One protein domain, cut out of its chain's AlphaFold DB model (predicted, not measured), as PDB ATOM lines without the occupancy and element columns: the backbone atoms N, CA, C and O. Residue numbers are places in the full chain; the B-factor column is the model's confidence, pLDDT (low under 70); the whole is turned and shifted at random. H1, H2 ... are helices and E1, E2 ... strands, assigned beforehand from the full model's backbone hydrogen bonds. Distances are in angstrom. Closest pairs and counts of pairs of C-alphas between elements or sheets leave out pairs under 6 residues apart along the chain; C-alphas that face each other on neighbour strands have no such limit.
ATOM      1  N   ILE A   7     229.075 175.981 149.603       92.62
ATOM      2  CA  ILE A   7     229.004 176.610 150.922       92.62
ATOM      3  C   ILE A   7     228.589 175.561 151.952       92.62
ATOM      4  O   ILE A   7     227.739 174.707 151.686       92.62
ATOM      5  N   ARG A   8     229.152 175.636 153.165       93.94
ATOM      6  CA  ARG A   8     228.628 174.875 154.309       93.94
ATOM      7  C   ARG A   8     227.176 175.273 154.560       93.94
ATOM      8  O   ARG A   8     226.887 176.443 154.802       93.94
ATOM      9  N   ARG A   9     226.272 174.296 154.601       94.56
ATOM     10  CA  ARG A   9     224.842 174.526 154.846       94.56
ATOM     11  C   ARG A   9     224.601 175.281 156.152       94.56
ATOM     12  O   ARG A   9     223.739 176.143 156.185       94.56
ATOM     13  N   SER A  10     225.373 175.000 157.202       93.81
ATOM     14  CA  SER A  10     225.255 175.705 158.486       93.81
ATOM     15  C   SER A  10     225.613 177.191 158.385       93.81
ATOM     16  O   SER A  10     224.911 178.024 158.946       93.81
ATOM     17  N   ALA A  11     226.659 177.536 157.629       92.19
ATOM     18  CA  ALA A  11     227.034 178.928 157.391       92.19
ATOM     19  C   ALA A  11     225.971 179.660 156.561       92.19
ATOM     20  O   ALA A  11     225.676 180.823 156.818       92.19
ATOM     21  N   LEU A  12     225.368 178.970 155.589       93.38
ATOM     22  CA  LEU A  12     224.258 179.522 154.823       93.38
ATOM     23  C   LEU A  12     223.003 179.700 155.695       93.38
ATOM     24  O   LEU A  12     222.368 180.747 155.628       93.38
ATOM     25  N   ALA A  13     222.688 178.723 156.550       94.44
ATOM     26  CA  ALA A  13     221.530 178.757 157.445       94.44
ATOM     27  C   ALA A  13     221.635 179.896 158.462       94.44
ATOM     28  O   ALA A  13     220.643 180.564 158.727       94.44
ATOM     29  N   ALA A  14     222.842 180.190 158.951       94.38
ATOM     30  CA  ALA A  14     223.089 181.339 159.820       94.38
ATOM     31  C   ALA A  14     222.807 182.695 159.141       94.38
ATOM     32  O   ALA A  14     222.613 183.688 159.835       94.38
ATOM     33  N   ARG A  15     222.799 182.756 157.801       93.75
ATOM     34  CA  ARG A  15     222.547 183.989 157.037       93.75
ATOM     35  C   ARG A  15     221.138 184.080 156.458       93.75
ATOM     36  O   ARG A  15     220.608 185.179 156.389       93.75
ATOM     37  N   LEU A  16     220.578 182.965 155.989       92.38
ATOM     38  CA  LEU A  16     219.292 182.929 155.279       92.38
ATOM     39  C   LEU A  16     218.144 182.344 156.111       92.38
ATOM     40  O   LEU A  16     216.988 182.610 155.813       92.38
ATOM     41  N   GLY A  17     218.442 181.550 157.141       94.50
ATOM     42  CA  GLY A  17     217.446 180.717 157.812       94.50
ATOM     43  C   GLY A  17     217.119 179.434 157.036       94.50
ATOM     44  O   GLY A  17     217.515 179.244 155.885       94.50
ATOM     45  N   GLU A  18     216.426 178.512 157.702       94.19
ATOM     46  CA  GLU A  18     216.121 177.180 157.160       94.19
ATOM     47  C   GLU A  18     215.003 177.197 156.109       94.19
ATOM     48  O   GLU A  18     215.079 176.461 155.122       94.19
ATOM     49  N   ASP A  19     213.999 178.058 156.278       96.25
ATOM     50  CA  ASP A  19     212.860 178.137 155.357       96.25
ATOM     51  C   ASP A  19     213.272 178.693 153.989       96.25
ATOM     52  O   ASP A  19     212.919 178.131 152.956       96.25
ATOM     53  N   GLU A  20     214.117 179.725 153.969       95.50
ATOM     54  CA  GLU A  20     214.671 180.277 152.729       95.50
ATOM     55  C   GLU A  20     215.591 179.269 152.022       95.50
ATOM     56  O   GLU A  20     215.593 179.158 150.795       95.50
ATOM     57  N   ILE A  21     216.359 178.479 152.780       94.44
ATOM     58  CA  ILE A  21     217.150 177.377 152.215       94.44
ATOM     59  C   ILE A  21     216.240 176.343 151.555       94.44
ATOM     60  O   ILE A  21     216.559 175.887 150.455       94.44
ATOM     61  N   ARG A  22     215.128 175.974 152.200       94.19
ATOM     62  CA  ARG A  22     214.153 175.032 151.640       94.19
ATOM     63  C   ARG A  22     213.537 175.586 150.355       94.19
ATOM     64  O   ARG A  22     213.596 174.906 149.335       94.19
ATOM     65  N   LEU A  23     213.071 176.833 150.369       95.00
ATOM     66  CA  LEU A  23     212.504 177.497 149.193       95.00
ATOM     67  C   LEU A  23     213.492 177.524 148.016       95.00
ATOM     68  O   LEU A  23     213.145 177.223 146.872       95.00
ATOM     69  N   ARG A  24     214.768 177.832 148.280       93.44
ATOM     70  CA  ARG A  24     215.804 177.826 147.236       93.44
ATOM     71  C   ARG A  24     216.120 176.428 146.713       93.44
ATOM     72  O   ARG A  24     216.533 176.301 145.565       93.44
ATOM     73  N   GLN A  25     215.936 175.386 147.521       93.06
ATOM     74  CA  GLN A  25     216.066 174.003 147.054       93.06
ATOM     75  C   GLN A  25     214.893 173.584 146.177       93.06
ATOM     76  O   GLN A  25     215.108 172.984 145.127       93.06
ATOM     77  N   GLU A  26     213.674 173.943 146.571       93.44
ATOM     78  CA  GLU A  26     212.454 173.659 145.810       93.44
ATOM     79  C   GLU A  26     212.466 174.339 144.438       93.44
ATOM     80  O   GLU A  26     212.094 173.735 143.436       93.44
ATOM     81  N   THR A  27     212.978 175.569 144.371       91.94
ATOM     82  CA  THR A  27     213.128 176.332 143.120       91.94
ATOM     83  C   THR A  27     214.382 175.968 142.316       91.94
ATOM     84  O   THR A  27     214.588 176.493 141.224       91.94
ATOM     85  N   GLY A  28     215.244 175.086 142.834       89.44
ATOM     86  CA  GLY A  28     216.483 174.662 142.174       89.44
ATOM     87  C   GLY A  28     217.623 175.688 142.196       89.44
ATOM     88  O   GLY A  28     218.687 175.419 141.640       89.44
ATOM     89  N   ALA A  29     217.451 176.831 142.865       90.31
ATOM     90  CA  ALA A  29     218.496 177.837 143.066       90.31
ATOM     91  C   ALA A  29     219.604 177.376 144.035       90.31
ATOM     92  O   ALA A  29     220.694 177.955 144.076       90.31
ATOM     93  N   LEU A  30     219.332 176.340 144.831       92.81
ATOM     94  CA  LEU A  30     220.265 175.717 145.756       92.81
ATOM     95  C   LEU A  30     220.176 174.194 145.639       92.81
ATOM     96  O   LEU A  30     219.086 173.630 145.654       92.81
ATOM     97  N   ARG A  31     221.309 173.493 145.600       92.56
ATOM     98  CA  ARG A  31     221.323 172.023 145.536       92.56
ATOM     99  C   ARG A  31     222.273 171.419 146.557       92.56
ATOM    100  O   ARG A  31     223.376 171.911 146.769       92.56
ATOM    101  N   SER A  32     221.859 170.320 147.182       93.12
ATOM    102  CA  SER A  32     222.746 169.526 148.034       93.12
ATOM    103  C   SER A  32     223.794 168.811 147.179       93.12
ATOM    104  O   SER A  32     223.441 168.108 146.234       93.12
ATOM    105  N   VAL A  33     225.074 168.986 147.510       93.75
ATOM    106  CA  VAL A  33     226.198 168.340 146.798       93.75
ATOM    107  C   VAL A  33     226.981 167.376 147.685       93.75
ATOM    108  O   VAL A  33     227.614 166.444 147.194       93.75
ATOM    109  N   TRP A  34     226.921 167.574 149.002       94.69
ATOM    110  CA  TRP A  34     227.502 166.695 150.008       94.69
ATOM    111  C   TRP A  34     226.761 166.870 151.333       94.69
ATOM    112  O   TRP A  34     226.117 167.896 151.568       94.69
ATOM    113  N   ARG A  35     226.872 165.902 152.248       93.44
ATOM    114  CA  ARG A  35     226.295 166.036 153.591       93.44
ATOM    115  C   ARG A  35     226.859 167.286 154.277       93.44
ATOM    116  O   ARG A  35     228.022 167.307 154.662       93.44
ATOM    117  N   GLY A  36     226.015 168.304 154.452       95.00
ATOM    118  CA  GLY A  36     226.386 169.574 155.080       95.00
ATOM    119  C   GLY A  36     226.945 170.640 154.131       95.00
ATOM    120  O   GLY A  36     227.347 171.695 154.618       95.00
ATOM    121  N   ALA A  37     226.939 170.421 152.812       95.50
ATOM    122  CA  ALA A  37     227.319 171.428 151.822       95.50
ATOM    123  C   ALA A  37     226.325 171.515 150.663       95.50
ATOM    124  O   ALA A  37     225.775 170.518 150.191       95.50
ATOM    125  N   VAL A  38     226.130 172.741 150.199       95.31
ATOM    126  CA  VAL A  38     225.196 173.099 149.137       95.31
ATOM    127  C   VAL A  38     225.911 173.907 148.062       95.31
ATOM    128  O   VAL A  38     226.855 174.634 148.361       95.31
ATOM    129  N   HIS A  39     225.457 173.768 146.825       94.00
ATOM    130  CA  HIS A  39     225.872 174.557 145.675       94.00
ATOM    131  C   HIS A  39     224.795 175.594 145.350       94.00
ATOM    132  O   HIS A  39     223.614 175.240 145.309       94.00
ATOM    133  N   LEU A  40     225.192 176.852 145.144       90.81
ATOM    134  CA  LEU A  40     224.309 177.882 144.588       90.81
ATOM    135  C   LEU A  40     224.317 177.774 143.065       90.81
ATOM    136  O   LEU A  40     225.374 177.927 142.458       90.81
ATOM    137  N   GLY A  41     223.142 177.573 142.479       86.25
ATOM    138  CA  GLY A  41     222.972 177.445 141.037       86.25
ATOM    139  C   GLY A  41     222.527 176.054 140.578       86.25
ATOM    140  O   GLY A  41     222.357 175.136 141.393       86.25
ATOM    141  N   PRO A  42     222.296 175.911 139.260       83.12
ATOM    142  CA  PRO A  42     221.842 174.665 138.665       83.12
ATOM    143  C   PRO A  42     222.919 173.582 138.757       83.12
ATOM    144  O   PRO A  42     224.106 173.850 138.925       83.12
ATOM    145  N   ALA A  43     222.506 172.325 138.616       82.00
ATOM    146  CA  ALA A  43     223.475 171.249 138.494       82.00
ATOM    147  C   ALA A  43     224.181 171.300 137.132       82.00
ATOM    148  O   ALA A  43     223.514 171.549 136.132       82.00
ATOM    149  N   PRO A  44     225.485 170.990 137.075       87.06
ATOM    150  CA  PRO A  44     226.171 170.778 135.813       87.06
ATOM    151  C   PRO A  44     225.595 169.578 135.058       87.06
ATOM    152  O   PRO A  44     225.309 168.525 135.650       87.06
ATOM    153  N   ASP A  45     225.514 169.719 133.739       87.50
ATOM    154  CA  ASP A  45     225.122 168.638 132.832       87.50
ATOM    155  C   ASP A  45     226.236 167.594 132.673       87.50
ATOM    156  O   ASP A  45     225.965 166.402 132.511       87.50
ATOM    157  N   ASP A  46     227.489 168.026 132.817       90.00
ATOM    158  CA  ASP A  46     228.678 167.184 132.740       90.00
ATOM    159  C   ASP A  46     228.884 166.338 134.011       90.00
ATOM    160  O   ASP A  46     228.815 166.828 135.144       90.00
ATOM    161  N   GLU A  47     229.153 165.043 133.830       91.25
ATOM    162  CA  GLU A  47     229.352 164.104 134.937       91.25
ATOM    163  C   GLU A  47     230.628 164.403 135.727       91.25
ATOM    164  O   GLU A  47     230.613 164.359 136.963       91.25
ATOM    165  N   LEU A  48     231.707 164.776 135.036       91.00
ATOM    166  CA  LEU A  48     232.967 165.132 135.677       91.00
ATOM    167  C   LEU A  48     232.805 166.393 136.535       91.00
ATOM    168  O   LEU A  48     233.306 166.445 137.661       91.00
ATOM    169  N   GLU A  49     232.048 167.386 136.077       91.25
ATOM    170  CA  GLU A  49     231.773 168.588 136.861       91.25
ATOM    171  C   GLU A  49     230.837 168.314 138.050       91.25
ATOM    172  O   GLU A  49     231.056 168.850 139.143       91.25
ATOM    173  N   ARG A  50     229.863 167.399 137.918       91.88
ATOM    174  CA  ARG A  50     229.096 166.896 139.077       91.88
ATOM    175  C   ARG A  50     229.999 166.201 140.097       91.88
ATOM    176  O   ARG A  50     229.839 166.414 141.303       91.88
ATOM    177  N   TYR A  51     230.960 165.402 139.638       93.31
ATOM    178  CA  TYR A  51     231.933 164.747 140.510       93.31
ATOM    179  C   TYR A  51     232.827 165.771 141.225       93.31
ATOM    180  O   TYR A  51     232.962 165.728 142.451       93.31
ATOM    181  N   ARG A  52     233.345 166.770 140.503       93.12
ATOM    182  CA  ARG A  52     234.110 167.889 141.082       93.12
ATOM    183  C   ARG A  52     233.309 168.662 142.125       93.12
ATOM    184  O   ARG A  52     233.852 168.974 143.186       93.12
ATOM    185  N   LEU A  53     232.024 168.932 141.885       93.12
ATOM    186  CA  LEU A  53     231.145 169.568 142.875       93.12
ATOM    187  C   LEU A  53     231.007 168.734 144.151       93.12
ATOM    188  O   LEU A  53     231.070 169.285 145.253       93.12
ATOM    189  N   LYS A  54     230.869 167.412 144.025       94.00
ATOM    190  CA  LYS A  54     230.812 166.504 145.178       94.00
ATOM    191  C   LYS A  54     232.108 166.550 145.993       94.00
ATOM    192  O   LYS A  54     232.046 166.654 147.220       94.00
ATOM    193  N   ILE A  55     233.271 166.549 145.331       94.50
ATOM    194  CA  ILE A  55     234.581 166.680 145.994       94.50
ATOM    195  C   ILE A  55     234.683 168.028 146.717       94.50
ATOM    196  O   ILE A  55     235.029 168.067 147.898       94.50
ATOM    197  N   ARG A  56     234.325 169.134 146.052       92.94
ATOM    198  CA  ARG A  56     234.309 170.477 146.659       92.94
ATOM    199  C   ARG A  56     233.382 170.532 147.880       92.94
ATOM    200  O   ARG A  56     233.747 171.127 148.891       92.94
ATOM    201  N   GLY A  57     232.232 169.855 147.832       94.38
ATOM    202  CA  GLY A  57     231.318 169.701 148.969       94.38
ATOM    203  C   GLY A  57     231.956 168.985 150.155       94.38
ATOM    204  O   GLY A  57     231.861 169.456 151.292       94.38
ATOM    205  N   ALA A  58     232.660 167.884 149.894       94.19
ATOM    206  CA  ALA A  58     233.398 167.161 150.920       94.19
ATOM    207  C   ALA A  58     234.519 168.017 151.533       94.19
ATOM    208  O   ALA A  58     234.656 168.042 152.756       94.19
ATOM    209  N   VAL A  59     235.269 168.765 150.715       92.69
ATOM    210  CA  VAL A  59     236.325 169.690 151.168       92.69
ATOM    211  C   VAL A  59     235.752 170.798 152.046       92.69
ATOM    212  O   VAL A  59     236.264 171.043 153.138       92.69
ATOM    213  N   ALA A  60     234.648 171.420 151.619       91.69
ATOM    214  CA  ALA A  60     234.003 172.487 152.373       91.69
ATOM    215  C   ALA A  60     233.654 172.030 153.797       91.69
ATOM    216  O   ALA A  60     233.867 172.775 154.752       91.69
ATOM    217  N   VAL A  61     233.168 170.798 153.973       92.50
ATOM    218  CA  VAL A  61     232.777 170.251 155.286       92.50
ATOM    219  C   VAL A  61     233.955 169.653 156.057       92.50
ATOM    220  O   VAL A  61     234.000 169.781 157.278       92.50
ATOM    221  N   GLY A  62     234.914 169.031 155.369       89.31
ATOM    222  CA  GLY A  62     236.006 168.258 155.966       89.31
ATOM    223  C   GLY A  62     236.948 169.052 156.872       89.31
ATOM    224  O   GLY A  62     237.533 168.471 157.785       89.31
ATOM    225  N   GLY A  63     237.046 170.368 156.663       80.00
ATOM    226  CA  GLY A  63     237.910 171.247 157.452       80.00
ATOM    227  C   GLY A  63     239.402 170.997 157.212       80.00
ATOM    228  O   GLY A  63     239.790 170.180 156.381       80.00
ATOM    229  N   ASN A  64     240.249 171.706 157.959       82.75
ATOM    230  CA  ASN A  64     241.689 171.796 157.672       82.75
ATOM    231  C   ASN A  64     242.488 170.510 157.962       82.75
ATOM    232  O   ASN A  64     243.653 170.428 157.598       82.75
ATOM    233  N   GLY A  65     241.888 169.512 158.618       87.06
ATOM    234  CA  GLY A  65     242.549 168.243 158.952       87.06
ATOM    235  C   GLY A  65     242.418 167.155 157.882       87.06
ATOM    236  O   GLY A  65     242.785 166.012 158.140       87.06
ATOM    237  N   ARG A  66     241.832 167.460 156.718       88.19
ATOM    238  CA  ARG A  66     241.587 166.488 155.644       88.19
ATOM    239  C   ARG A  66     242.177 166.967 154.329       88.19
ATOM    240  O   ARG A  66     242.116 168.149 154.009       88.19
ATOM    241  N   VAL A  67     242.686 166.019 153.548       91.19
ATOM    242  CA  VAL A  67     243.269 166.261 152.225       91.19
ATOM    243  C   VAL A  67     242.521 165.468 151.156       91.19
ATOM    244  O   VAL A  67     242.021 164.371 151.417       91.19
ATOM    245  N   VAL A  68     242.442 166.027 149.950       92.44
ATOM    246  CA  VAL A  68     241.957 165.314 148.762       92.44
ATOM    247  C   VAL A  68     243.122 164.511 148.191       92.44
ATOM    248  O   VAL A  68     244.220 165.043 148.066       92.44
ATOM    249  N   SER A  69     242.906 163.239 147.852       91.44
ATOM    250  CA  SER A  69     243.970 162.367 147.340       91.44
ATOM    251  C   SER A  69     243.555 161.624 146.069       91.44
ATOM    252  O   SER A  69     242.366 161.542 145.752       91.44
ATOM    253  N   HIS A  70     244.554 161.087 145.357       91.44
ATOM    254  CA  HIS A  70     244.407 160.189 144.205       91.44
ATOM    255  C   HIS A  70     243.463 160.733 143.118       91.44
ATOM    256  O   HIS A  70     243.631 161.856 142.644       91.44
ATOM    257  N   GLU A  71     242.464 159.937 142.736       93.06
ATOM    258  CA  GLU A  71     241.488 160.220 141.688       93.06
ATOM    259  C   GLU A  71     240.736 161.533 141.922       93.06
ATOM    260  O   GLU A  71     240.561 162.323 140.998       93.06
ATOM    261  N   SER A  72     240.353 161.833 143.166       93.88
ATOM    262  CA  SER A  72     239.662 163.087 143.470       93.88
ATOM    263  C   SER A  72     240.570 164.306 143.301       93.88
ATOM    264  O   SER A  72     240.103 165.366 142.887       93.88
ATOM    265  N   ALA A  73     241.867 164.172 143.593       93.75
ATOM    266  CA  ALA A  73     242.826 165.246 143.349       93.75
ATOM    267  C   ALA A  73     243.044 165.424 141.840       93.75
ATOM    268  O   ALA A  73     242.966 166.542 141.337       93.75
ATOM    269  N   ALA A  74     243.217 164.319 141.109       93.62
ATOM    270  CA  ALA A  74     243.350 164.331 139.656       93.62
ATOM    271  C   ALA A  74     242.144 165.009 138.982       93.62
ATOM    272  O   ALA A  74     242.316 165.948 138.204       93.62
ATOM    273  N   ALA A  75     240.922 164.647 139.383       92.88
ATOM    274  CA  ALA A  75     239.696 165.242 138.865       92.88
ATOM    275  C   ALA A  75     239.603 166.754 139.124       92.88
ATOM    276  O   ALA A  75     239.204 167.498 138.224       92.88
ATOM    277  N   LEU A  76     239.987 167.234 140.316       91.94
ATOM    278  CA  LEU A  76     240.008 168.672 140.623       91.94
ATOM    279  C   LEU A  76     241.045 169.444 139.800       91.94
ATOM    280  O   LEU A  76     240.798 170.598 139.455       91.94
ATOM    281  N   HIS A  77     242.180 168.818 139.493       89.69
ATOM    282  CA  HIS A  77     243.282 169.439 138.760       89.69
ATOM    283  C   HIS A  77     243.232 169.203 137.244       89.69
ATOM    284  O   HIS A  77     244.093 169.703 136.527       89.69
ATOM    285  N   GLY A  78     242.230 168.471 136.743       89.62
ATOM    286  CA  GLY A  78     242.125 168.134 135.320       89.62
ATOM    287  C   GLY A  78     243.225 167.184 134.843       89.62
ATOM    288  O   GLY A  78     243.538 167.156 133.656       89.62
TER     289      GLY A  78
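AT A GLANCE: This is residues 7 to 78 of the 85 residues of an uncharacterized protein of Gordonia sp. v-85 (UniProt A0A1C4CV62). A small two-stranded hairpin, E1 and E2, sits in the middle of a flat row, with the long helix H3 packed on one side of it and the short helices H1 and H2 making a corner on the other. H4 packs crosswise on the far side of H3. The 72 printed residues include four named helices and two named strands, in the order H1, H2, E1, E2, H3, H4; the sheet, order E1 - E2, is antiparallel, and the class is mostly helix. The whole is only just compact, close to loose, with a radius of gyration of the C-alphas of 13.0 A and spans of 38 by 31 by 14 A.

HOW THE PARTS SIT: Residues 7 to 8 pair, antiparallel, with residues 37 to 38 of E2, residues 37 to 40. The closest C-alphas of H1, residues 9 to 16, and E2 are those of Arg 9 and Ala 37, 5.0 A apart. H2, residues 18 to 26, is close to H1 but not clearly touching, about perpendicular at 75 degrees; their closest C-alphas, of Ala 13 and Ile 21, are 7.0 A apart. Between H2 and E1, residues 30 to 34, the closest C-alphas are those of Arg 24 and Leu 30, 5.2 A. E1 and E2 form a hairpin, with N 39 and O 31 within hydrogen-bond range at 2.8 A. H3, residues 47 to 62, comes closest to E1 at the C-alphas of Trp 34 and Gly 57, 5.0 A. H4, residues 70 to 77, touches residues 48 to 55 of H3 alone, about perpendicular at 75 degrees; the closest C-alphas, of Arg 52 and Leu 76, are 6.0 A apart. H1 and H3 are apart. Each O i to N i+4 pair is within hydrogen-bond range in H2, H3 and H4; in H1, 3 of 4 are.

IN THESE COORDINATES: H1 begins at C-alpha 9, (224.842, 174.526, 154.846). H3 measures 22.4 A from first to last C-alpha, H2 12.4 A and E1 12.3 A. H4 ends at C-alpha 77, (243.282, 169.439, 138.760).

THE WHOLE: The C-alphas farthest apart, of Asp 19 and His 70, are 38.0 A apart. The printed part has no cut, no link is long, and no printed residue is under 70 in pLDDT.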